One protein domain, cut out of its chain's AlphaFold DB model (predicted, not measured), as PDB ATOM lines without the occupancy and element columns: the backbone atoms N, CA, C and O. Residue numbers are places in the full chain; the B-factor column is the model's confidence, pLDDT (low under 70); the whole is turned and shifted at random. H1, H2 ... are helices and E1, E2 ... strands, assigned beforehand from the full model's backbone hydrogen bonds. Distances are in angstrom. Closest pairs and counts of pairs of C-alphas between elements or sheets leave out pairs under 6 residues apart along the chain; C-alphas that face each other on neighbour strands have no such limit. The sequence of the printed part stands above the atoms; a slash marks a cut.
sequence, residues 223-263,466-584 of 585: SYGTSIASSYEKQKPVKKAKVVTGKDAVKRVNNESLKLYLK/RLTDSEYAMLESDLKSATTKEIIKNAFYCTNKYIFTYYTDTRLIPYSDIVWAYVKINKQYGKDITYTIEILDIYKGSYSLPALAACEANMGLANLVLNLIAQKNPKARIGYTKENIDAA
ATOM      1  N   SER A 223      30.599  -4.741   4.919       51.03
ATOM      2  CA  SER A 223      29.880  -4.388   6.146       51.03
ATOM      3  C   SER A 223      28.791  -3.352   5.856       51.03
ATOM      4  O   SER A 223      27.656  -3.518   6.294       51.03
ATOM      5  N   TYR A 224      29.086  -2.385   4.984       46.12
ATOM      6  CA  TYR A 224      28.146  -1.385   4.493       46.12
ATOM      7  C   TYR A 224      27.083  -1.969   3.549       46.12
ATOM      8  O   TYR A 224      25.908  -1.647   3.609       46.12
ATOM      9  N   GLY A 225      27.469  -2.910   2.701       46.59
ATOM     10  CA  GLY A 225      26.608  -3.685   1.826       46.59
ATOM     11  C   GLY A 225      25.785  -4.690   2.614       46.59
ATOM     12  O   GLY A 225      24.722  -5.047   2.150       46.59
ATOM     13  N   THR A 226      26.212  -5.097   3.813       46.31
ATOM     14  CA  THR A 226      25.440  -5.924   4.751       46.31
ATOM     15  C   THR A 226      24.506  -5.052   5.585       46.31
ATOM     16  O   THR A 226      23.418  -5.507   5.908       46.31
ATOM     17  N   SER A 227      24.857  -3.793   5.883       49.50
ATOM     18  CA  SER A 227      23.936  -2.828   6.500       49.50
ATOM     19  C   SER A 227      22.875  -2.355   5.496       49.50
ATOM     20  O   SER A 227      21.687  -2.364   5.813       49.50
ATOM     21  N   ILE A 228      23.244  -2.119   4.234       47.28
ATOM     22  CA  ILE A 228      22.302  -1.913   3.129       47.28
ATOM     23  C   ILE A 228      21.549  -3.214   2.804       47.28
ATOM     24  O   ILE A 228      20.331  -3.177   2.718       47.28
ATOM     25  N   ALA A 229      22.174  -4.390   2.718       42.97
ATOM     26  CA  ALA A 229      21.465  -5.668   2.521       42.97
ATOM     27  C   ALA A 229      20.631  -6.088   3.740       42.97
ATOM     28  O   ALA A 229      19.732  -6.909   3.620       42.97
ATOM     29  N   SER A 230      20.849  -5.504   4.921       45.50
ATOM     30  CA  SER A 230      19.906  -5.643   6.035       45.50
ATOM     31  C   SER A 230      18.627  -4.824   5.813       45.50
ATOM     32  O   SER A 230      17.576  -5.213   6.311       45.50
ATOM     33  N   SER A 231      18.694  -3.764   4.993       44.78
ATOM     34  CA  SER A 231      17.533  -3.029   4.459       44.78
ATOM     35  C   SER A 231      16.984  -3.598   3.134       44.78
ATOM     36  O   SER A 231      15.842  -3.319   2.780       44.78
ATOM     37  N   TYR A 232      17.754  -4.441   2.432       43.53
ATOM     38  CA  TYR A 232      17.339  -5.243   1.270       43.53
ATOM     39  C   TYR A 232      17.353  -6.732   1.643       43.53
ATOM     40  O   TYR A 232      18.290  -7.441   1.310       43.53
ATOM     41  N   GLU A 233      16.340  -7.157   2.396       39.88
ATOM     42  CA  GLU A 233      15.975  -8.535   2.766       39.88
ATOM     43  C   GLU A 233      17.027  -9.659   2.563       39.88
ATOM     44  O   GLU A 233      17.362 -10.070   1.453       39.88
ATOM     45  N   LYS A 234      17.478 -10.224   3.695       37.19
ATOM     46  CA  LYS A 234      18.363 -11.392   3.872       37.19
ATOM     47  C   LYS A 234      18.246 -12.480   2.782       37.19
ATOM     48  O   LYS A 234      17.607 -13.508   2.993       37.19
ATOM     49  N   GLN A 235      18.995 -12.367   1.690       40.81
ATOM     50  CA  GLN A 235      19.339 -13.520   0.856       40.81
ATOM     51  C   GLN A 235      20.843 -13.528   0.593       40.81
ATOM     52  O   GLN A 235      21.391 -12.662  -0.084       40.81
ATOM     53  N   LYS A 236      21.537 -14.532   1.151       41.53
ATOM     54  CA  LYS A 236      22.920 -14.841   0.761       41.53
ATOM     55  C   LYS A 236      22.964 -15.007  -0.765       41.53
ATOM     56  O   LYS A 236      22.050 -15.627  -1.311       41.53
ATOM     57  N   PRO A 237      24.015 -14.532  -1.457       45.50
ATOM     58  CA  PRO A 237      24.095 -14.629  -2.906       45.50
ATOM     59  C   PRO A 237      24.095 -16.100  -3.329       45.50
ATOM     60  O   PRO A 237      25.104 -16.804  -3.223       45.50
ATOM     61  N   VAL A 238      22.955 -16.576  -3.833       48.50
ATOM     62  CA  VAL A 238      22.878 -17.864  -4.514       48.50
ATOM     63  C   VAL A 238      23.646 -17.685  -5.817       48.50
ATOM     64  O   VAL A 238      23.182 -17.031  -6.751       48.50
ATOM     65  N   LYS A 239      24.872 -18.221  -5.889       57.91
ATOM     66  CA  LYS A 239      25.589 -18.312  -7.167       57.91
ATOM     67  C   LYS A 239      24.673 -19.057  -8.134       57.91
ATOM     68  O   LYS A 239      24.477 -20.255  -7.951       57.91
ATOM     69  N   LYS A 240      24.144 -18.356  -9.149       69.50
ATOM     70  CA  LYS A 240      23.321 -18.971 -10.199       69.50
ATOM     71  C   LYS A 240      23.994 -20.259 -10.674       69.50
ATOM     72  O   LYS A 240      25.177 -20.245 -11.053       69.50
ATOM     73  N   ALA A 241      23.247 -21.357 -10.588       77.38
ATOM     74  CA  ALA A 241      23.693 -22.656 -11.056       77.38
ATOM     75  C   ALA A 241      24.035 -22.575 -12.550       77.38
ATOM     76  O   ALA A 241      23.558 -21.698 -13.275       77.38
ATOM     77  N   LYS A 242      24.906 -23.472 -13.015       84.56
ATOM     78  CA  LYS A 242      25.138 -23.601 -14.455       84.56
ATOM     79  C   LYS A 242      23.842 -24.111 -15.080       84.56
ATOM     80  O   LYS A 242      23.364 -25.165 -14.683       84.56
ATOM     81  N   VAL A 243      23.305 -23.358 -16.031       88.88
ATOM     82  CA  VAL A 243      22.106 -23.733 -16.789       88.88
ATOM     83  C   VAL A 243      22.498 -24.639 -17.956       88.88
ATOM     84  O   VAL A 243      21.765 -25.555 -18.303       88.88
ATOM     85  N   VAL A 244      23.690 -24.423 -18.524       88.75
ATOM     86  CA  VAL A 244      24.244 -25.243 -19.611       88.75
ATOM     87  C   VAL A 244      25.733 -25.512 -19.467       88.75
ATOM     88  O   VAL A 244      26.429 -24.906 -18.649       88.75
ATOM     89  N   THR A 245      26.261 -26.412 -20.300       87.50
ATOM     90  CA  THR A 245      27.705 -26.616 -20.399       87.50
ATOM     91  C   THR A 245      28.388 -25.393 -21.020       87.50
ATOM     92  O   THR A 245      27.807 -24.630 -21.794       87.50
ATOM     93  N   GLY A 246      29.681 -25.207 -20.737       84.06
ATOM     94  CA  GLY A 246      30.460 -24.141 -21.374       84.06
ATOM     95  C   GLY A 246      30.602 -24.309 -22.895       84.06
ATOM     96  O   GLY A 246      30.855 -23.329 -23.591       84.06
ATOM     97  N   LYS A 247      30.452 -25.532 -23.425       85.75
ATOM     98  CA  LYS A 247      30.463 -25.797 -24.872       85.75
ATOM     99  C   LYS A 247      29.173 -25.280 -25.509       85.75
ATOM    100  O   LYS A 247      29.242 -24.578 -26.516       85.75
ATOM    101  N   ASP A 248      28.035 -25.545 -24.878       87.00
ATOM    102  CA  ASP A 248      26.726 -25.105 -25.370       87.00
ATOM    103  C   ASP A 248      26.559 -23.589 -25.244       87.00
ATOM    104  O   ASP A 248      26.072 -22.951 -26.173       87.00
ATOM    105  N   ALA A 249      27.093 -22.983 -24.178       86.25
ATOM    106  CA  ALA A 249      27.149 -21.526 -24.032       86.25
ATOM    107  C   ALA A 249      27.883 -20.830 -25.196       86.25
ATOM    108  O   ALA A 249      27.500 -19.739 -25.602       86.25
ATOM    109  N   VAL A 250      28.923 -21.457 -25.759       86.00
ATOM    110  CA  VAL A 250      29.647 -20.927 -26.930       86.00
ATOM    111  C   VAL A 250      28.876 -21.161 -28.231       86.00
ATOM    112  O   VAL A 250      28.938 -20.320 -29.123       86.00
ATOM    113  N   LYS A 251      28.154 -22.282 -28.357       86.25
ATOM    114  CA  LYS A 251      27.340 -22.589 -29.547       86.25
ATOM    115  C   LYS A 251      26.147 -21.649 -29.705       86.25
ATOM    116  O   LYS A 251      25.763 -21.354 -30.826       86.25
ATOM    117  N   ARG A 252      25.590 -21.175 -28.590       85.81
ATOM    118  CA  ARG A 252      24.447 -20.249 -28.559       85.81
ATOM    119  C   ARG A 252      24.783 -18.836 -29.041       85.81
ATOM    120  O   ARG A 252      23.871 -18.048 -29.252       85.81
ATOM    121  N   VAL A 253      26.068 -18.514 -29.224       84.25
ATOM    122  CA  VAL A 253      26.500 -17.185 -29.666       84.25
ATOM    123  C   VAL A 253      26.084 -16.916 -31.097       84.25
ATOM    124  O   VAL A 253      26.669 -17.486 -32.013       84.25
ATOM    125  N   ASN A 254      25.138 -15.991 -31.288       84.94
ATOM    126  CA  ASN A 254      24.695 -15.508 -32.592       84.94
ATOM    127  C   ASN A 254      25.201 -14.098 -32.909       84.94
ATOM    128  O   ASN A 254      25.399 -13.799 -34.087       84.94
ATOM    129  N   ASN A 255      25.471 -13.260 -31.902       85.38
ATOM    130  CA  ASN A 255      26.029 -11.919 -32.103       85.38
ATOM    131  C   ASN A 255      27.417 -11.955 -32.793       85.38
ATOM    132  O   ASN A 255      28.329 -12.661 -32.352       85.38
ATOM    133  N   GLU A 256      27.588 -11.174 -33.866       85.12
ATOM    134  CA  GLU A 256      28.804 -11.187 -34.695       85.12
ATOM    135  C   GLU A 256      30.052 -10.689 -33.960       85.12
ATOM    136  O   GLU A 256      31.112 -11.309 -34.071       85.12
ATOM    137  N   SER A 257      29.938  -9.631 -33.155       82.75
ATOM    138  CA  SER A 257      31.051  -9.092 -32.364       82.75
ATOM    139  C   SER A 257      31.568 -10.110 -31.348       82.75
ATOM    140  O   SER A 257      32.782 -10.286 -31.198       82.75
ATOM    141  N   LEU A 258      30.659 -10.847 -30.699       85.06
ATOM    142  CA  LEU A 258      31.004 -11.934 -29.781       85.06
ATOM    143  C   LEU A 258      31.638 -13.130 -30.504       85.06
ATOM    144  O   LEU A 258      32.652 -13.663 -30.039       85.06
ATOM    145  N   LYS A 259      31.100 -13.524 -31.667       87.75
ATOM    146  CA  LYS A 259      31.708 -14.563 -32.519       87.75
ATOM    147  C   LYS A 259      33.123 -14.173 -32.935       87.75
ATOM    148  O   LYS A 259      34.041 -14.986 -32.812       87.75
ATOM    149  N   LEU A 260      33.319 -12.937 -33.395       86.88
ATOM    150  CA  LEU A 260      34.615 -12.423 -33.833       86.88
ATOM    151  C   LEU A 260      35.622 -12.400 -32.681       86.88
ATOM    152  O   LEU A 260      36.768 -12.816 -32.859       86.88
ATOM    153  N   TYR A 261      35.195 -11.971 -31.494       86.38
ATOM    154  CA  TYR A 261      36.016 -11.995 -30.287       86.38
ATOM    155  C   TYR A 261      36.479 -13.413 -29.935       86.38
ATOM    156  O   TYR A 261      37.683 -13.666 -29.832       86.38
ATOM    157  N   LEU A 262      35.546 -14.364 -29.824       88.88
ATOM    158  CA  LEU A 262      35.875 -15.757 -29.519       88.88
ATOM    159  C   LEU A 262      36.760 -16.375 -30.602       88.88
ATOM    160  O   LEU A 262      37.688 -17.111 -30.276       88.88
ATOM    161  N   LYS A 263      36.522 -16.051 -31.880       90.50
ATOM    162  CA  LYS A 263      37.362 -16.487 -33.002       90.50
ATOM    163  C   LYS A 263      38.791 -15.963 -32.855       90.50
ATOM    164  O   LYS A 263      39.723 -16.751 -32.971       90.50
ATOM    165  N   ARG A 466      25.676 -19.583 -17.138       86.50
ATOM    166  CA  ARG A 466      24.727 -19.290 -16.057       86.50
ATOM    167  C   ARG A 466      23.503 -18.508 -16.523       86.50
ATOM    168  O   ARG A 466      22.643 -18.230 -15.695       86.50
ATOM    169  N   LEU A 467      23.455 -18.120 -17.798       86.50
ATOM    170  CA  LEU A 467      22.306 -17.439 -18.381       86.50
ATOM    171  C   LEU A 467      21.315 -18.478 -18.904       86.50
ATOM    172  O   LEU A 467      21.719 -19.439 -19.566       86.50
ATOM    173  N   THR A 468      20.031 -18.275 -18.619       86.75
ATOM    174  CA  THR A 468      18.958 -19.033 -19.279       86.75
ATOM    175  C   THR A 468      18.841 -18.629 -20.750       86.75
ATOM    176  O   THR A 468      19.365 -17.597 -21.168       86.75
ATOM    177  N   ASP A 469      18.135 -19.425 -21.552       84.19
ATOM    178  CA  ASP A 469      17.947 -19.150 -22.984       84.19
ATOM    179  C   ASP A 469      17.238 -17.804 -23.208       84.19
ATOM    180  O   ASP A 469      17.609 -17.045 -24.101       84.19
ATOM    181  N   SER A 470      16.287 -17.466 -22.330       84.81
ATOM    182  CA  SER A 470      15.606 -16.168 -22.329       84.81
ATOM    183  C   SER A 470      16.560 -15.020 -21.979       84.81
ATOM    184  O   SER A 470      16.652 -14.055 -22.733       84.81
ATOM    185  N   GLU A 471      17.336 -15.136 -20.894       86.62
ATOM    186  CA  GLU A 471      18.310 -14.107 -20.491       86.62
ATOM    187  C   GLU A 471      19.379 -13.876 -21.565       86.62
ATOM    188  O   GLU A 471      19.794 -12.744 -21.822       86.62
ATOM    189  N   TYR A 472      19.804 -14.959 -22.213       86.31
ATOM    190  CA  TYR A 472      20.759 -14.930 -23.306       86.31
ATOM    191  C   TYR A 472      20.190 -14.200 -24.534       86.31
ATOM    192  O   TYR A 472      20.841 -13.299 -25.069       86.31
ATOM    193  N   ALA A 473      18.965 -14.535 -24.953       84.81
ATOM    194  CA  ALA A 473      18.291 -13.874 -26.072       84.81
ATOM    195  C   ALA A 473      18.071 -12.376 -25.810       84.81
ATOM    196  O   ALA A 473      18.262 -11.550 -26.705       84.81
ATOM    197  N   MET A 474      17.737 -12.013 -24.569       85.38
ATOM    198  CA  MET A 474      17.605 -10.614 -24.159       85.38
ATOM    199  C   MET A 474      18.933  -9.864 -24.249       85.38
ATOM    200  O   MET A 474      18.966  -8.770 -24.801       85.38
ATOM    201  N   LEU A 475      20.035 -10.456 -23.775       87.38
ATOM    202  CA  LEU A 475      21.363  -9.851 -23.896       87.38
ATOM    203  C   LEU A 475      21.752  -9.626 -25.364       87.38
ATOM    204  O   LEU A 475      22.277  -8.569 -25.704       87.38
ATOM    205  N   GLU A 476      21.499 -10.589 -26.252       86.12
ATOM    206  CA  GLU A 476      21.815 -10.413 -27.674       86.12
ATOM    207  C   GLU A 476      20.945  -9.362 -28.363       86.12
ATOM    208  O   GLU A 476      21.445  -8.634 -29.223       86.12
ATOM    209  N   SER A 477      19.666  -9.273 -27.990       86.06
ATOM    210  CA  SER A 477      18.764  -8.218 -28.457       86.06
ATOM    211  C   SER A 477      19.237  -6.844 -27.977       86.06
ATOM    212  O   SER A 477      19.371  -5.923 -28.784       86.06
ATOM    213  N   ASP A 478      19.604  -6.733 -26.698       86.25
ATOM    214  CA  ASP A 478      20.142  -5.511 -26.105       86.25
ATOM    215  C   ASP A 478      21.428  -5.074 -26.818       86.25
ATOM    216  O   ASP A 478      21.558  -3.912 -27.196       86.25
ATOM    217  N   LEU A 479      22.357  -5.993 -27.099       86.00
ATOM    218  CA  LEU A 479      23.601  -5.679 -27.818       86.00
ATOM    219  C   LEU A 479      23.382  -5.192 -29.259       86.00
ATOM    220  O   LEU A 479      24.265  -4.537 -29.806       86.00
ATOM    221  N   LYS A 480      22.235  -5.501 -29.876       83.75
ATOM    222  CA  LYS A 480      21.853  -5.019 -31.215       83.75
ATOM    223  C   LYS A 480      20.995  -3.751 -31.179       83.75
ATOM    224  O   LYS A 480      20.742  -3.163 -32.227       83.75
ATOM    225  N   SER A 481      20.515  -3.343 -30.005       85.06
ATOM    226  CA  SER A 481      19.645  -2.178 -29.868       85.06
ATOM    227  C   SER A 481      20.382  -0.890 -30.237       85.06
ATOM    228  O   SER A 481      21.485  -0.644 -29.756       85.06
ATOM    229  N   ALA A 482      19.720  -0.003 -30.987       79.62
ATOM    230  CA  ALA A 482      20.228   1.339 -31.290       79.62
ATOM    231  C   ALA A 482      20.468   2.201 -30.031       79.62
ATOM    232  O   ALA A 482      21.184   3.199 -30.074       79.62
ATOM    233  N   THR A 483      19.870   1.818 -28.897       82.62
ATOM    234  CA  THR A 483      20.047   2.507 -27.610       82.62
ATOM    235  C   THR A 483      21.303   2.071 -26.850       82.62
ATOM    236  O   THR A 483      21.706   2.754 -25.908       82.62
ATOM    237  N   THR A 484      21.952   0.979 -27.264       86.62
ATOM    238  CA  THR A 484      23.177   0.485 -26.628       86.62
ATOM    239  C   THR A 484      24.364   1.359 -27.006       86.62
ATOM    240  O   THR A 484      24.635   1.615 -28.178       86.62
ATOM    241  N   LYS A 485      25.097   1.821 -25.990       87.00
ATOM    242  CA  LYS A 485      26.305   2.626 -26.174       87.00
ATOM    243  C   LYS A 485      27.531   1.722 -26.163       87.00
ATOM    244  O   LYS A 485      27.827   1.069 -25.162       87.00
ATOM    245  N   GLU A 486      28.244   1.691 -27.281       86.50
ATOM    246  CA  GLU A 486      29.537   1.023 -27.404       86.50
ATOM    247  C   GLU A 486      30.640   1.975 -26.921       86.50
ATOM    248  O   GLU A 486      30.875   3.018 -27.525       86.50
ATOM    249  N   ILE A 487      31.284   1.636 -25.801       86.88
ATOM    250  CA  ILE A 487      32.323   2.470 -25.174       86.88
ATOM    251  C   ILE A 487      33.699   2.111 -25.728       86.88
ATOM    252  O   ILE A 487      34.471   2.980 -26.121       86.88
ATOM    253  N   ILE A 488      34.001   0.812 -25.777       81.56
ATOM    254  CA  ILE A 488      35.190   0.284 -26.447       81.56
ATOM    255  C   ILE A 488      34.708  -0.703 -27.485       81.56
ATOM    256  O   ILE A 488      34.061  -1.704 -27.145       81.56
ATOM    257  N   LYS A 489      35.083  -0.429 -28.736       78.00
ATOM    258  CA  LYS A 489      34.679  -1.235 -29.878       78.00
ATOM    259  C   LYS A 489      34.947  -2.715 -29.622       78.00
ATOM    260  O   LYS A 489      36.090  -3.104 -29.371       78.00
ATOM    261  N   ASN A 490      33.910  -3.544 -29.712       70.94
ATOM    262  CA  ASN A 490      33.984  -4.992 -29.506       70.94
ATOM    263  C   ASN A 490      34.547  -5.439 -28.145       70.94
ATOM    264  O   ASN A 490      35.177  -6.496 -28.075       70.94
ATOM    265  N   ALA A 491      34.363  -4.663 -27.072       79.81
ATOM    266  CA  ALA A 491      34.874  -5.044 -25.752       79.81
ATOM    267  C   ALA A 491      34.056  -4.535 -24.559       79.81
ATOM    268  O   ALA A 491      34.064  -5.195 -23.513       79.81
ATOM    269  N   PHE A 492      33.384  -3.387 -24.680       89.25
ATOM    270  CA  PHE A 492      32.669  -2.751 -23.573       89.25
ATOM    271  C   PHE A 492      31.410  -2.033 -24.075       89.25
ATOM    272  O   PHE A 492      31.499  -1.069 -24.835       89.25
ATOM    273  N   TYR A 493      30.252  -2.503 -23.604       90.00
ATOM    274  CA  TYR A 493      28.923  -2.011 -23.943       90.00
ATOM    275  C   TYR A 493      28.144  -1.606 -22.693       90.00
ATOM    276  O   TYR A 493      28.122  -2.328 -21.692       90.00
ATOM    277  N   CYS A 494      27.434  -0.490 -22.799       90.56
ATOM    278  CA  CYS A 494      26.399  -0.075 -21.863       90.56
ATOM    279  C   CYS A 494      25.042  -0.295 -22.534       90.56
ATOM    280  O   CYS A 494      24.649   0.458 -23.426       90.56
ATOM    281  N   THR A 495      24.349  -1.358 -22.127       90.38
ATOM    282  CA  THR A 495      22.993  -1.675 -22.608       90.38
ATOM    283  C   THR A 495      21.943  -0.956 -21.757       90.38
ATOM    284  O   THR A 495      22.291  -0.188 -20.857       90.38
ATOM    285  N   ASN A 496      20.653  -1.219 -21.988       85.88
ATOM    286  CA  ASN A 496      19.583  -0.668 -21.153       85.88
ATOM    287  C   ASN A 496      19.531  -1.253 -19.738       85.88
ATOM    288  O   ASN A 496      19.114  -0.545 -18.822       85.88
ATOM    289  N   LYS A 497      19.928  -2.520 -19.562       85.75
ATOM    290  CA  LYS A 497      19.792  -3.250 -18.291       85.75
ATOM    291  C   LYS A 497      21.124  -3.585 -17.624       85.75
ATOM    292  O   LYS A 497      21.176  -3.724 -16.402       85.75
ATOM    293  N   TYR A 498      22.194  -3.692 -18.408       90.31
ATOM    294  CA  TYR A 498      23.489  -4.165 -17.930       90.31
ATOM    295  C   TYR A 498      24.660  -3.390 -18.535       90.31
ATOM    296  O   TYR A 498      24.623  -2.958 -19.692       90.31
ATOM    297  N   ILE A 499      25.754  -3.347 -17.787       91.00
ATOM    298  CA  ILE A 499      27.095  -3.150 -18.322       91.00
ATOM    299  C   ILE A 499      27.651  -4.519 -18.712       91.00
ATOM    300  O   ILE A 499      27.707  -5.442 -17.893       91.00
ATOM    301  N   PHE A 500      28.069  -4.649 -19.967       90.62
ATOM    302  CA  PHE A 500      28.620  -5.883 -20.508       90.62
ATOM    303  C   PHE A 500      30.033  -5.658 -21.038       90.62
ATOM    304  O   PHE A 500      30.270  -4.818 -21.906       90.62
ATOM    305  N   THR A 501      30.984  -6.433 -20.519       89.31
ATOM    306  CA  THR A 501      32.388  -6.366 -20.934       89.31
ATOM    307  C   THR A 501      32.895  -7.744 -21.294       89.31
ATOM    308  O   THR A 501      32.584  -8.706 -20.599       89.31
ATOM    309  N   TYR A 502      33.734  -7.848 -22.319       83.56
ATOM    310  CA  TYR A 502      34.375  -9.108 -22.702       83.56
ATOM    311  C   TYR A 502      35.807  -8.893 -23.203       83.56
ATOM    312  O   TYR A 502      36.210  -9.420 -24.227       83.56
ATOM    313  N   TYR A 503      36.607  -8.121 -22.465       76.56
ATOM    314  CA  TYR A 503      38.002  -7.846 -22.820       76.56
ATOM    315  C   TYR A 503      38.946  -8.978 -22.362       76.56
ATOM    316  O   TYR A 503      39.173  -9.947 -23.094       76.56
ATOM    317  N   THR A 504      39.474  -8.877 -21.142       70.44
ATOM    318  CA  THR A 504      40.231  -9.931 -20.445       70.44
ATOM    319  C   THR A 504      39.306 -10.870 -19.680       70.44
ATOM    320  O   THR A 504      39.481 -12.081 -19.754       70.44
ATOM    321  N   ASP A 505      38.286 -10.306 -19.027       79.44
ATOM    322  CA  ASP A 505      37.225 -11.033 -18.338       79.44
ATOM    323  C   ASP A 505      35.867 -10.704 -18.965       79.44
ATOM    324  O   ASP A 505      35.565  -9.545 -19.270       79.44
ATOM    325  N   THR A 506      35.019 -11.721 -19.104       86.44
ATOM    326  CA  THR A 506      33.614 -11.534 -19.472       86.44
ATOM    327  C   THR A 506      32.784 -11.264 -18.231       86.44
ATOM    328  O   THR A 506      32.693 -12.120 -17.346       86.44
ATOM    329  N   ARG A 507      32.148 -10.094 -18.174       87.19
ATOM    330  CA  ARG A 507      31.317  -9.662 -17.049       87.19
ATOM    331  C   ARG A 507      29.991  -9.116 -17.551       87.19
ATOM    332  O   ARG A 507      29.937  -8.433 -18.569       87.19
ATOM    333  N   LEU A 508      28.949  -9.430 -16.793       89.12
ATOM    334  CA  LEU A 508      27.599  -8.915 -16.955       89.12
ATOM    335  C   LEU A 508      27.186  -8.329 -15.602       89.12
ATOM    336  O   LEU A 508      27.066  -9.072 -14.620       89.12
ATOM    337  N   ILE A 509      27.064  -7.006 -15.551       88.94
ATOM    338  CA  ILE A 509      26.816  -6.234 -14.330       88.94
ATOM    339  C   ILE A 509      25.472  -5.515 -14.500       88.94
ATOM    340  O   ILE A 509      25.401  -4.565 -15.282       88.94
ATOM    341  N   PRO A 510      24.395  -5.965 -13.841       88.75
ATOM    342  CA  PRO A 510      23.121  -5.249 -13.841       88.75
ATOM    343  C   PRO A 510      23.258  -3.875 -13.188       88.75
ATOM    344  O   PRO A 510      23.920  -3.756 -12.160       88.75
ATOM    345  N   TYR A 511      22.614  -2.840 -13.740       89.94
ATOM    346  CA  TYR A 511      22.674  -1.505 -13.120       89.94
ATOM    347  C   TYR A 511      22.092  -1.499 -11.706       89.94
ATOM    348  O   TYR A 511      22.619  -0.794 -10.851       89.94
ATOM    349  N   SER A 512      21.055  -2.307 -11.456       87.12
ATOM    350  CA  SER A 512      20.420  -2.482 -10.140       87.12
ATOM    351  C   SER A 512      21.386  -2.939  -9.055       87.12
ATOM    352  O   SER A 512      21.164  -2.653  -7.883       87.12
ATOM    353  N   ASP A 513      22.446  -3.642  -9.448       87.06
ATOM    354  CA  ASP A 513      23.382  -4.262  -8.520       87.06
ATOM    355  C   ASP A 513      24.526  -3.299  -8.164       87.06
ATOM    356  O   ASP A 513      25.321  -3.581  -7.272       87.06
ATOM    357  N   ILE A 514      24.625  -2.151  -8.845       89.00
ATOM    358  CA  ILE A 514      25.690  -1.171  -8.631       89.00
ATOM    359  C   ILE A 514      25.360  -0.297  -7.419       89.00
ATOM    360  O   ILE A 514      24.365   0.422  -7.411       89.00
ATOM    361  N   VAL A 515      26.235  -0.305  -6.416       87.44
ATOM    362  CA  VAL A 515      26.130   0.558  -5.225       87.44
ATOM    363  C   VAL A 515      26.908   1.847  -5.410       87.44
ATOM    364  O   VAL A 515      26.470   2.916  -4.992       87.44
ATOM    365  N   TRP A 516      28.087   1.744  -6.018       88.00
ATOM    366  CA  TRP A 516      29.011   2.857  -6.168       88.00
ATOM    367  C   TRP A 516      29.821   2.697  -7.449       88.00
ATOM    368  O   TRP A 516      30.254   1.592  -7.776       88.00
ATOM    369  N   ALA A 517      30.038   3.786  -8.179       91.88
ATOM    370  CA  ALA A 517      30.941   3.807  -9.319       91.88
ATOM    371  C   ALA A 517      31.758   5.102  -9.365       91.88
ATOM    372  O   ALA A 517      31.243   6.186  -9.087       91.88
ATOM    373  N   TYR A 518      33.034   5.016  -9.742       90.88
ATOM    374  CA  TYR A 518      33.902   6.186  -9.883       90.88
ATOM    375  C   TYR A 518      35.019   5.968 -10.908       90.88
ATOM    376  O   TYR A 518      35.384   4.836 -11.222       90.88
ATOM    377  N   VAL A 519      35.585   7.062 -11.427       92.25
ATOM    378  CA  VAL A 519      36.778   7.007 -12.284       92.25
ATOM    379  C   VAL A 519      38.033   7.011 -11.418       92.25
ATOM    380  O   VAL A 519      38.257   7.907 -10.610       92.25
ATOM    381  N   LYS A 520      38.883   6.015 -11.631       89.88
ATOM    382  CA  LYS A 520      40.238   5.920 -11.109       89.88
ATOM    383  C   LYS A 520      41.232   6.348 -12.182       89.88
ATOM    384  O   LYS A 520      41.280   5.768 -13.268       89.88
ATOM    385  N   ILE A 521      42.054   7.334 -11.844       89.62
ATOM    386  CA  ILE A 521      43.124   7.840 -12.703       89.62
ATOM    387  C   ILE A 521      44.421   7.119 -12.332       89.62
ATOM    388  O   ILE A 521      44.917   7.247 -11.210       89.62
ATOM    389  N   ASN A 522      44.974   6.339 -13.260       84.94
ATOM    390  CA  ASN A 522      46.251   5.662 -13.057       84.94
ATOM    391  C   ASN A 522      47.386   6.551 -13.560       84.94
ATOM    392  O   ASN A 522      47.467   6.829 -14.758       84.94
ATOM    393  N   LYS A 523      48.286   6.943 -12.653       87.81
ATOM    394  CA  LYS A 523      49.444   7.787 -12.959       87.81
ATOM    395  C   LYS A 523      50.752   6.998 -12.975       87.81
ATOM    396  O   LYS A 523      50.938   6.081 -12.172       87.81
ATOM    397  N   GLN A 524      51.682   7.397 -13.835       76.00
ATOM    398  CA  GLN A 524      53.069   6.935 -13.838       76.00
ATOM    399  C   GLN A 524      53.990   8.135 -14.067       76.00
ATOM    400  O   GLN A 524      53.774   8.918 -14.985       76.00
ATOM    401  N   TYR A 525      54.994   8.299 -13.198       80.69
ATOM    402  CA  TYR A 525      55.895   9.462 -13.206       80.69
ATOM    403  C   TYR A 525      55.142  10.809 -13.251       80.69
ATOM    404  O   TYR A 525      55.493  11.710 -14.002       80.69
ATOM    405  N   GLY A 526      54.045  10.917 -12.492       80.50
ATOM    406  CA  GLY A 526      53.200  12.117 -12.443       80.50
ATOM    407  C   GLY A 526      52.246  12.310 -13.629       80.50
ATOM    408  O   GLY A 526      51.344  13.136 -13.522       80.50
ATOM    409  N   LYS A 527      52.378  11.532 -14.714       83.31
ATOM    410  CA  LYS A 527      51.517  11.613 -15.905       83.31
ATOM    411  C   LYS A 527      50.371  10.610 -15.846       83.31
ATOM    412  O   LYS A 527      50.569   9.468 -15.428       83.31
ATOM    413  N   ASP A 528      49.194  11.019 -16.300       89.50
ATOM    414  CA  ASP A 528      48.029  10.145 -16.421       89.50
ATOM    415  C   ASP A 528      48.253   9.163 -17.581       89.50
ATOM    416  O   ASP A 528      48.575   9.564 -18.696       89.50
ATOM    417  N   ILE A 529      48.126   7.864 -17.310       88.12
ATOM    418  CA  ILE A 529      48.362   6.792 -18.292       88.12
ATOM    419  C   ILE A 529      47.030   6.197 -18.751       88.12
ATOM    420  O   ILE A 529      46.814   5.967 -19.941       88.12
ATOM    421  N   THR A 530      46.119   5.936 -17.808       89.56
ATOM    422  CA  THR A 530      44.791   5.378 -18.106       89.56
ATOM    423  C   THR A 530      43.721   5.863 -17.136       89.56
ATOM    424  O   THR A 530      43.992   6.095 -15.957       89.56
ATOM    425  N   TYR A 531      42.483   5.912 -17.625       89.81
ATOM    426  CA  TYR A 531      41.270   6.060 -16.829       89.81
ATOM    427  C   TYR A 531      40.572   4.709 -16.714       89.81
ATOM    428  O   TYR A 531      40.414   3.984 -17.694       89.81
ATOM    429  N   THR A 532      40.186   4.323 -15.506       90.12
ATOM    430  CA  THR A 532      39.509   3.049 -15.236       90.12
ATOM    431  C   THR A 532      38.268   3.323 -14.411       90.12
ATOM    432  O   THR A 532      38.360   4.000 -13.398       90.12
ATOM    433  N   ILE A 533      37.111   2.809 -14.817       92.31
ATOM    434  CA  ILE A 533      35.898   2.931 -14.004       92.31
ATOM    435  C   ILE A 533      35.883   1.767 -13.018       92.31
ATOM    436  O   ILE A 533      35.888   0.604 -13.428       92.31
ATOM    437  N   GLU A 534      35.885   2.082 -11.731       90.88
ATOM    438  CA  GLU A 534      35.700   1.115 -10.656       90.88
ATOM    439  C   GLU A 534      34.213   1.083 -10.302       90.88
ATOM    440  O   GLU A 534      33.602   2.123 -10.060       90.88
ATOM    441  N   ILE A 535      33.630  -0.110 -10.308       89.69
ATOM    442  CA  ILE A 535      32.236  -0.378  -9.962       89.69
ATOM    443  C   ILE A 535      32.215  -1.258  -8.730       89.69
ATOM    444  O   ILE A 535      32.963  -2.226  -8.634       89.69
ATOM    445  N   LEU A 536      31.312  -0.963  -7.817       85.38
ATOM    446  CA  LEU A 536      31.005  -1.799  -6.682       85.38
ATOM    447  C   LEU A 536      29.634  -2.449  -6.865       85.38
ATOM    448  O   LEU A 536      28.628  -1.749  -6.970       85.38
ATOM    449  N   ASP A 537      29.615  -3.778  -6.870       83.56
ATOM    450  CA  ASP A 537      28.418  -4.614  -6.982       83.56
ATOM    451  C   ASP A 537      27.998  -5.141  -5.596       83.56
ATOM    452  O   ASP A 537      28.848  -5.633  -4.844       83.56
ATOM    453  N   ILE A 538      26.697  -5.066  -5.274       74.44
ATOM    454  CA  ILE A 538      26.104  -5.511  -3.995       74.44
ATOM    455  C   ILE A 538      26.430  -6.969  -3.636       74.44
ATOM    456  O   ILE A 538      26.463  -7.312  -2.457       74.44
ATOM    457  N   TYR A 539      26.669  -7.838  -4.622       71.75
ATOM    458  CA  TYR A 539      26.852  -9.278  -4.416       71.75
ATOM    459  C   TYR A 539      28.265  -9.765  -4.713       71.75
ATOM    460  O   TYR A 539      28.690 -10.797  -4.186       71.75
ATOM    461  N   LYS A 540      28.973  -9.100  -5.624       66.31
ATOM    462  CA  LYS A 540      30.190  -9.651  -6.227       66.31
ATOM    463  C   LYS A 540      31.452  -8.817  -5.985       66.31
ATOM    464  O   LYS A 540      32.524  -9.226  -6.440       66.31
ATOM    465  N   GLY A 541      31.340  -7.715  -5.242       73.81
ATOM    466  CA  GLY A 541      32.464  -6.878  -4.823       73.81
ATOM    467  C   GLY A 541      32.881  -5.847  -5.871       73.81
ATOM    468  O   GLY A 541      32.083  -5.421  -6.704       73.81
ATOM    469  N   SER A 542      34.140  -5.406  -5.809       79.94
ATOM    470  CA  SER A 542      34.654  -4.348  -6.685       79.94
ATOM    471  C   SER A 542      35.131  -4.887  -8.038       79.94
ATOM    472  O   SER A 542      35.809  -5.917  -8.128       79.94
ATOM    473  N   TYR A 543      34.828  -4.149  -9.099       80.81
ATOM    474  CA  TYR A 543      35.161  -4.425 -10.483       80.81
ATOM    475  C   TYR A 543      35.802  -3.228 -11.159       80.81
ATOM    476  O   TYR A 543      35.166  -2.200 -11.347       80.81
ATOM    477  N   SER A 544      36.993  -3.437 -11.699       86.00
ATOM    478  CA  SER A 544      37.580  -2.502 -12.650       86.00
ATOM    479  C   SER A 544      37.080  -2.843 -14.052       86.00
ATOM    480  O   SER A 544      37.285  -3.972 -14.522       86.00
ATOM    481  N   LEU A 545      36.399  -1.902 -14.701       88.38
ATOM    482  CA  LEU A 545      36.058  -1.986 -16.119       88.38
ATOM    483  C   LEU A 545      37.326  -1.863 -16.988       88.38
ATOM    484  O   LEU A 545      38.377  -1.464 -16.482       88.38
ATOM    485  N   PRO A 546      37.279  -2.233 -18.283       87.44
ATOM    486  CA  PRO A 546      38.420  -2.075 -19.180       87.44
ATOM    487  C   PRO A 546      38.991  -0.651 -19.153       87.44
ATOM    488  O   PRO A 546      38.246   0.325 -19.230       87.44
ATOM    489  N   ALA A 547      40.314  -0.546 -19.033       86.75
ATOM    490  CA  ALA A 547      41.001   0.736 -18.955       86.75
ATOM    491  C   ALA A 547      40.946   1.478 -20.299       86.75
ATOM    492  O   ALA A 547      41.175   0.889 -21.357       86.75
ATOM    493  N   LEU A 548      40.688   2.781 -20.236       87.56
ATOM    494  CA  LEU A 548      40.741   3.711 -21.357       87.56
ATOM    495  C   LEU A 548      42.075   4.463 -21.312       87.56
ATOM    496  O   LEU A 548      42.544   4.817 -20.231       87.56
ATOM    497  N   ALA A 549      42.696   4.717 -22.464       87.81
ATOM    498  CA  ALA A 549      43.916   5.527 -22.523       87.81
ATOM    499  C   ALA A 549      43.643   6.948 -22.002       87.81
ATOM    500  O   ALA A 549      42.562   7.486 -22.243       87.81
ATOM    501  N   ALA A 550      44.595   7.558 -21.296       87.94
ATOM    502  CA  ALA A 550      44.411   8.904 -20.762       87.94
ATOM    503  C   ALA A 550      44.400   9.961 -21.883       87.94
ATOM    504  O   ALA A 550      45.441  10.335 -22.414       87.94
ATOM    505  N   CYS A 551      43.206  10.427 -22.254       88.38
ATOM    506  CA  CYS A 551      42.974  11.592 -23.112       88.38
ATOM    507  C   CYS A 551      41.582  12.185 -22.840       88.38
ATOM    508  O   CYS A 551      40.705  11.491 -22.318       88.38
ATOM    509  N   GLU A 552      41.348  13.449 -23.199       87.25
ATOM    510  CA  GLU A 552      40.079  14.145 -22.913       87.25
ATOM    511  C   GLU A 552      38.848  13.400 -23.449       87.25
ATOM    512  O   GLU A 552      37.875  13.208 -22.719       87.25
ATOM    513  N   ALA A 553      38.920  12.882 -24.679       88.75
ATOM    514  CA  ALA A 553      37.837  12.105 -25.283       88.75
ATOM    515  C   ALA A 553      37.467  10.867 -24.444       88.75
ATOM    516  O   ALA A 553      36.291  10.591 -24.202       88.75
ATOM    517  N   ASN A 554      38.471  10.145 -23.939       90.56
ATOM    518  CA  ASN A 554      38.264   8.961 -23.109       90.56
ATOM    519  C   ASN A 554      37.786   9.302 -21.692       90.56
ATOM    520  O   ASN A 554      37.049   8.513 -21.100       90.56
ATOM    521  N   MET A 555      38.149  10.469 -21.154       90.38
ATOM    522  CA  MET A 555      37.550  10.976 -19.916       90.38
ATOM    523  C   MET A 555      36.061  11.292 -20.124       90.38
ATOM    524  O   MET A 555      35.230  10.937 -19.290       90.38
ATOM    525  N   GLY A 556      35.705  11.870 -21.277       89.56
ATOM    526  CA  GLY A 556      34.316  12.070 -21.693       89.56
ATOM    527  C   GLY A 556      33.528  10.758 -21.768       89.56
ATOM    528  O   GLY A 556      32.428  10.669 -21.223       89.56
ATOM    529  N   LEU A 557      34.114   9.706 -22.354       91.44
ATOM    530  CA  LEU A 557      33.519   8.363 -22.363       91.44
ATOM    531  C   LEU A 557      33.365   7.782 -20.952       91.44
ATOM    532  O   LEU A 557      32.336   7.180 -20.649       91.44
ATOM    533  N   ALA A 558      34.351   7.976 -20.075       91.44
ATOM    534  CA  ALA A 558      34.264   7.512 -18.694       91.44
ATOM    535  C   ALA A 558      33.118   8.202 -17.930       91.44
ATOM    536  O   ALA A 558      32.323   7.535 -17.266       91.44
ATOM    537  N   ASN A 559      32.979   9.519 -18.099       91.69
ATOM    538  CA  ASN A 559      31.889  10.307 -17.522       91.69
ATOM    539  C   ASN A 559      30.522   9.919 -18.104       91.69
ATOM    540  O   ASN A 559      29.546   9.834 -17.362       91.69
ATOM    541  N   LEU A 560      30.445   9.611 -19.403       92.31
ATOM    542  CA  LEU A 560      29.224   9.099 -20.029       92.31
ATOM    543  C   LEU A 560      28.748   7.809 -19.351       92.31
ATOM    544  O   LEU A 560      27.560   7.678 -19.062       92.31
ATOM    545  N   VAL A 561      29.655   6.868 -19.070       93.06
ATOM    546  CA  VAL A 561      29.296   5.627 -18.368       93.06
ATOM    547  C   VAL A 561      28.763   5.926 -16.968       93.06
ATOM    548  O   VAL A 561      27.729   5.380 -16.594       93.06
ATOM    549  N   LEU A 562      29.427   6.798 -16.206       93.69
ATOM    550  CA  LEU A 562      28.962   7.178 -14.869       93.69
ATOM    551  C   LEU A 562      27.569   7.824 -14.901       93.69
ATOM    552  O   LEU A 562      26.717   7.471 -14.088       93.69
ATOM    553  N   ASN A 563      27.309   8.698 -15.875       93.44
ATOM    554  CA  ASN A 563      25.997   9.320 -16.063       93.44
ATOM    555  C   ASN A 563      24.918   8.293 -16.428       93.44
ATOM    556  O   ASN A 563      23.800   8.365 -15.920       93.44
ATOM    557  N   LEU A 564      25.247   7.301 -17.263       93.50
ATOM    558  CA  LEU A 564      24.332   6.199 -17.575       93.50
ATOM    559  C   LEU A 564      24.015   5.360 -16.332       93.50
ATOM    560  O   LEU A 564      22.860   4.986 -16.139       93.50
ATOM    561  N   ILE A 565      25.005   5.100 -15.471       92.50
ATOM    562  CA  ILE A 565      24.782   4.404 -14.197       92.50
ATOM    563  C   ILE A 565      23.852   5.229 -13.301       92.50
ATOM    564  O   ILE A 565      22.853   4.681 -12.844       92.50
ATOM    565  N   ALA A 566      24.112   6.531 -13.110       91.81
ATOM    566  CA  ALA A 566      23.238   7.419 -12.330       91.81
ATOM    567  C   ALA A 566      21.795   7.419 -12.847       91.81
ATOM    568  O   ALA A 566      20.845   7.336 -12.074       91.81
ATOM    569  N   GLN A 567      21.623   7.494 -14.169       92.19
ATOM    570  CA  GLN A 567      20.303   7.552 -14.786       92.19
ATOM    571  C   GLN A 567      19.532   6.233 -14.629       92.19
ATOM    572  O   GLN A 567      18.328   6.243 -14.380       92.19
ATOM    573  N   LYS A 568      20.204   5.091 -14.818       91.69
ATOM    574  CA  LYS A 568      19.573   3.760 -14.787       91.69
ATOM    575  C   LYS A 568      19.440   3.196 -13.372       91.69
ATOM    576  O   LYS A 568      18.593   2.336 -13.146       91.69
ATOM    577  N   ASN A 569      20.250   3.677 -12.433       90.81
ATOM    578  CA  ASN A 569      20.156   3.366 -11.017       90.81
ATOM    579  C   ASN A 569      20.383   4.638 -10.175       90.81
ATOM    580  O   ASN A 569      21.502   4.881  -9.721       90.81
ATOM    581  N   PRO A 570      19.320   5.412  -9.890       87.38
ATOM    582  CA  PRO A 570      19.410   6.625  -9.071       87.38
ATOM    583  C   PRO A 570      19.872   6.385  -7.627       87.38
ATOM    584  O   PRO A 570      20.211   7.332  -6.926       87.38
ATOM    585  N   LYS A 571      19.863   5.127  -7.160       84.19
ATOM    586  CA  LYS A 571      20.351   4.751  -5.829       84.19
ATOM    587  C   LYS A 571      21.866   4.516  -5.807       84.19
ATOM    588  O   LYS A 571      22.442   4.448  -4.724       84.19
ATOM    589  N   ALA A 572      22.502   4.368  -6.973       85.44
ATOM    590  CA  ALA A 572      23.945   4.213  -7.071       85.44
ATOM    591  C   ALA A 572      24.641   5.544  -6.777       85.44
ATOM    592  O   ALA A 572      24.321   6.581  -7.357       85.44
ATOM    593  N   ARG A 573      25.654   5.506  -5.914       87.38
ATOM    594  CA  ARG A 573      26.536   6.648  -5.680       87.38
ATOM    595  C   ARG A 573      27.502   6.799  -6.841       87.38
ATOM    596  O   ARG A 573      28.059   5.810  -7.317       87.38
ATOM    597  N   ILE A 574      27.751   8.031  -7.266       91.38
ATOM    598  CA  ILE A 574      28.676   8.328  -8.361       91.38
ATOM    599  C   ILE A 574      29.787   9.254  -7.876       91.38
ATOM    600  O   ILE A 574      29.535  10.255  -7.212       91.38
ATOM    601  N   GLY A 575      31.023   8.922  -8.248       87.50
ATOM    602  CA  GLY A 575      32.202   9.745  -7.998       87.50
ATOM    603  C   GLY A 575      32.943   9.394  -6.711       87.50
ATOM    604  O   GLY A 575      32.399   8.794  -5.782       87.50
ATOM    605  N   TYR A 576      34.222   9.767  -6.673       82.31
ATOM    606  CA  TYR A 576      35.116   9.530  -5.540       82.31
ATOM    607  C   TYR A 576      35.131  10.759  -4.617       82.31
ATOM    608  O   TYR A 576      36.096  11.520  -4.589       82.31
ATOM    609  N   THR A 577      34.012  11.003  -3.928       81.88
ATOM    610  CA  THR A 577      33.834  12.142  -3.011       81.88
ATOM    611  C   THR A 577      34.008  11.710  -1.561       81.88
ATOM    612  O   THR A 577      33.791  10.547  -1.226       81.88
ATOM    613  N   LYS A 578      34.365  12.658  -0.686       74.81
ATOM    614  CA  LYS A 578      34.496  12.395   0.751       74.81
ATOM    615  C   LYS A 578      33.190  11.869   1.353       74.81
ATOM    616  O   LYS A 578      33.221  10.878   2.056       74.81
ATOM    617  N   GLU A 579      32.049  12.434   0.963       75.56
ATOM    618  CA  GLU A 579      30.720  11.961   1.371       75.56
ATOM    619  C   GLU A 579      30.464  10.493   0.984       75.56
ATOM    620  O   GLU A 579      30.022   9.700   1.811       75.56
ATOM    621  N   ASN A 580      30.801  10.098  -0.250       77.94
ATOM    622  CA  ASN A 580      30.638   8.713  -0.697       77.94
ATOM    623  C   ASN A 580      31.593   7.752   0.027       77.94
ATOM    624  O   ASN A 580      31.221   6.603   0.253       77.94
ATOM    625  N   ILE A 581      32.804   8.216   0.365       71.50
ATOM    626  CA  ILE A 581      33.817   7.457   1.111       71.50
ATOM    627  C   ILE A 581      33.390   7.285   2.568       71.50
ATOM    628  O   ILE A 581      33.391   6.162   3.063       71.50
ATOM    629  N   ASP A 582      33.005   8.371   3.235       70.44
ATOM    630  CA  ASP A 582      32.582   8.387   4.637       70.44
ATOM    631  C   ASP A 582      31.331   7.529   4.816       70.44
ATOM    632  O   ASP A 582      31.230   6.754   5.755       70.44
ATOM    633  N   ALA A 583      30.408   7.586   3.857       64.31
ATOM    634  CA  ALA A 583      29.229   6.745   3.868       64.31
ATOM    635  C   ALA A 583      29.490   5.307   3.382       64.31
ATOM    636  O   ALA A 583      28.528   4.563   3.265       64.31
ATOM    637  N   ALA A 584      30.716   4.914   3.031       54.22
ATOM    638  CA  ALA A 584      31.107   3.537   2.699       54.22
ATOM    639  C   ALA A 584      32.139   2.950   3.691       54.22
ATOM    640  O   ALA A 584      32.516   1.777   3.565       54.22
TER     641      ALA A 584
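AT A GLANCE: This is residues 223 to 263 and 466 to 584 of the 585 residues of an uncharacterized protein of Butyrivibrio sp. TB (UniProt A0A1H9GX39). The helix H5 lies in the cleft between two antiparallel sheets, the long hairpin sheet E5 E6 E7 and the smaller sheet E1 E2 E3 E4, and covers one face of each. H2, H3 and H4 gather loosely beyond the smaller sheet, at the other end from H1 and H6, and residues 232 to 245 run as a long unnamed strip from H1 to H2. The printed part has 160 residues, with named elements in the order H1 H2 H3 H4 E1 E2 E3 E4 E5 E6 E7 H5 H6, a mixed class of helices and strands. It is compact, with a radius of gyration of the C-alphas of 16.8 A and spans of 46 by 42 by 28 A.

HOW THE PARTS SIT: H1, residues 223 to 231, and H2, residues 246 to 251, are apart. H3, residues 256 to 263, is only just apart from H2, at 8.5 A, and near H4, residues 469 to 480. The meander E1 E2 E3 E4, each strand the antiparallel neighbour of the one before, holds residues 485 to 488, 492 to 494, 498 to 502 and 506 to 510. N 485 and O 494 are 2.9 A apart, N 493 and O 500 2.9 A, and N 499 and O 509 2.8 A, within hydrogen-bond range. H4 only grazes this sheet with residues 475 to 479; the C-alphas of Leu 479 and Tyr 493 are closest to each other, 7.5 A. A second meander is E5, residues 514 to 524, E6, residues 527 to 537, and E7, residues 541 to 544. N 520 and O 532 are 2.7 A apart and N 543 and O 535 2.7 A, within hydrogen-bond range. H1 only grazes this sheet with residues 225 to 228, and only just, with 5 pairs of C-alphas within 10 A. H5, residues 552 to 568, makes two layers with each sheet, a helix on one face. Its height is 10.0 A over E5 and E6, where it runs along the strands, at 10 degrees to E6 on the local plane; the closest C-alphas of H5 and E5 are Ala 517 and Leu 562, 6.8 A. Over E1 and E2 its height is 10.2 A, slantwise at 41 degrees to E1 on the local plane, and it only just misses E3, on which 2 of its C-alphas fall. H6, residues 578 to 582, is apart from H5. In the six helices every O i to N i+4 pair is within hydrogen-bond range.

IN THESE COORDINATES: H1 begins at C-alpha 223 (29.880, -4.388, 6.146). H4 measures 16.8 A, E5 29.0 A and H5 24.4 A. E6, 29.6 A, bends by 51 degrees at residue 530. H6 ends at C-alpha 582 (32.582, 8.387, 4.637).

THE WHOLE: The C-alphas of Ser 470 and Tyr 525, the two farthest apart, are 48.6 A apart. Residues 264 to 465 are not printed, with 21.3 A between C-alphas 263 and 466. The link H1 to H2 is long. Confidence is under 70 at residues 223 to 240, 540 and 583 to 584.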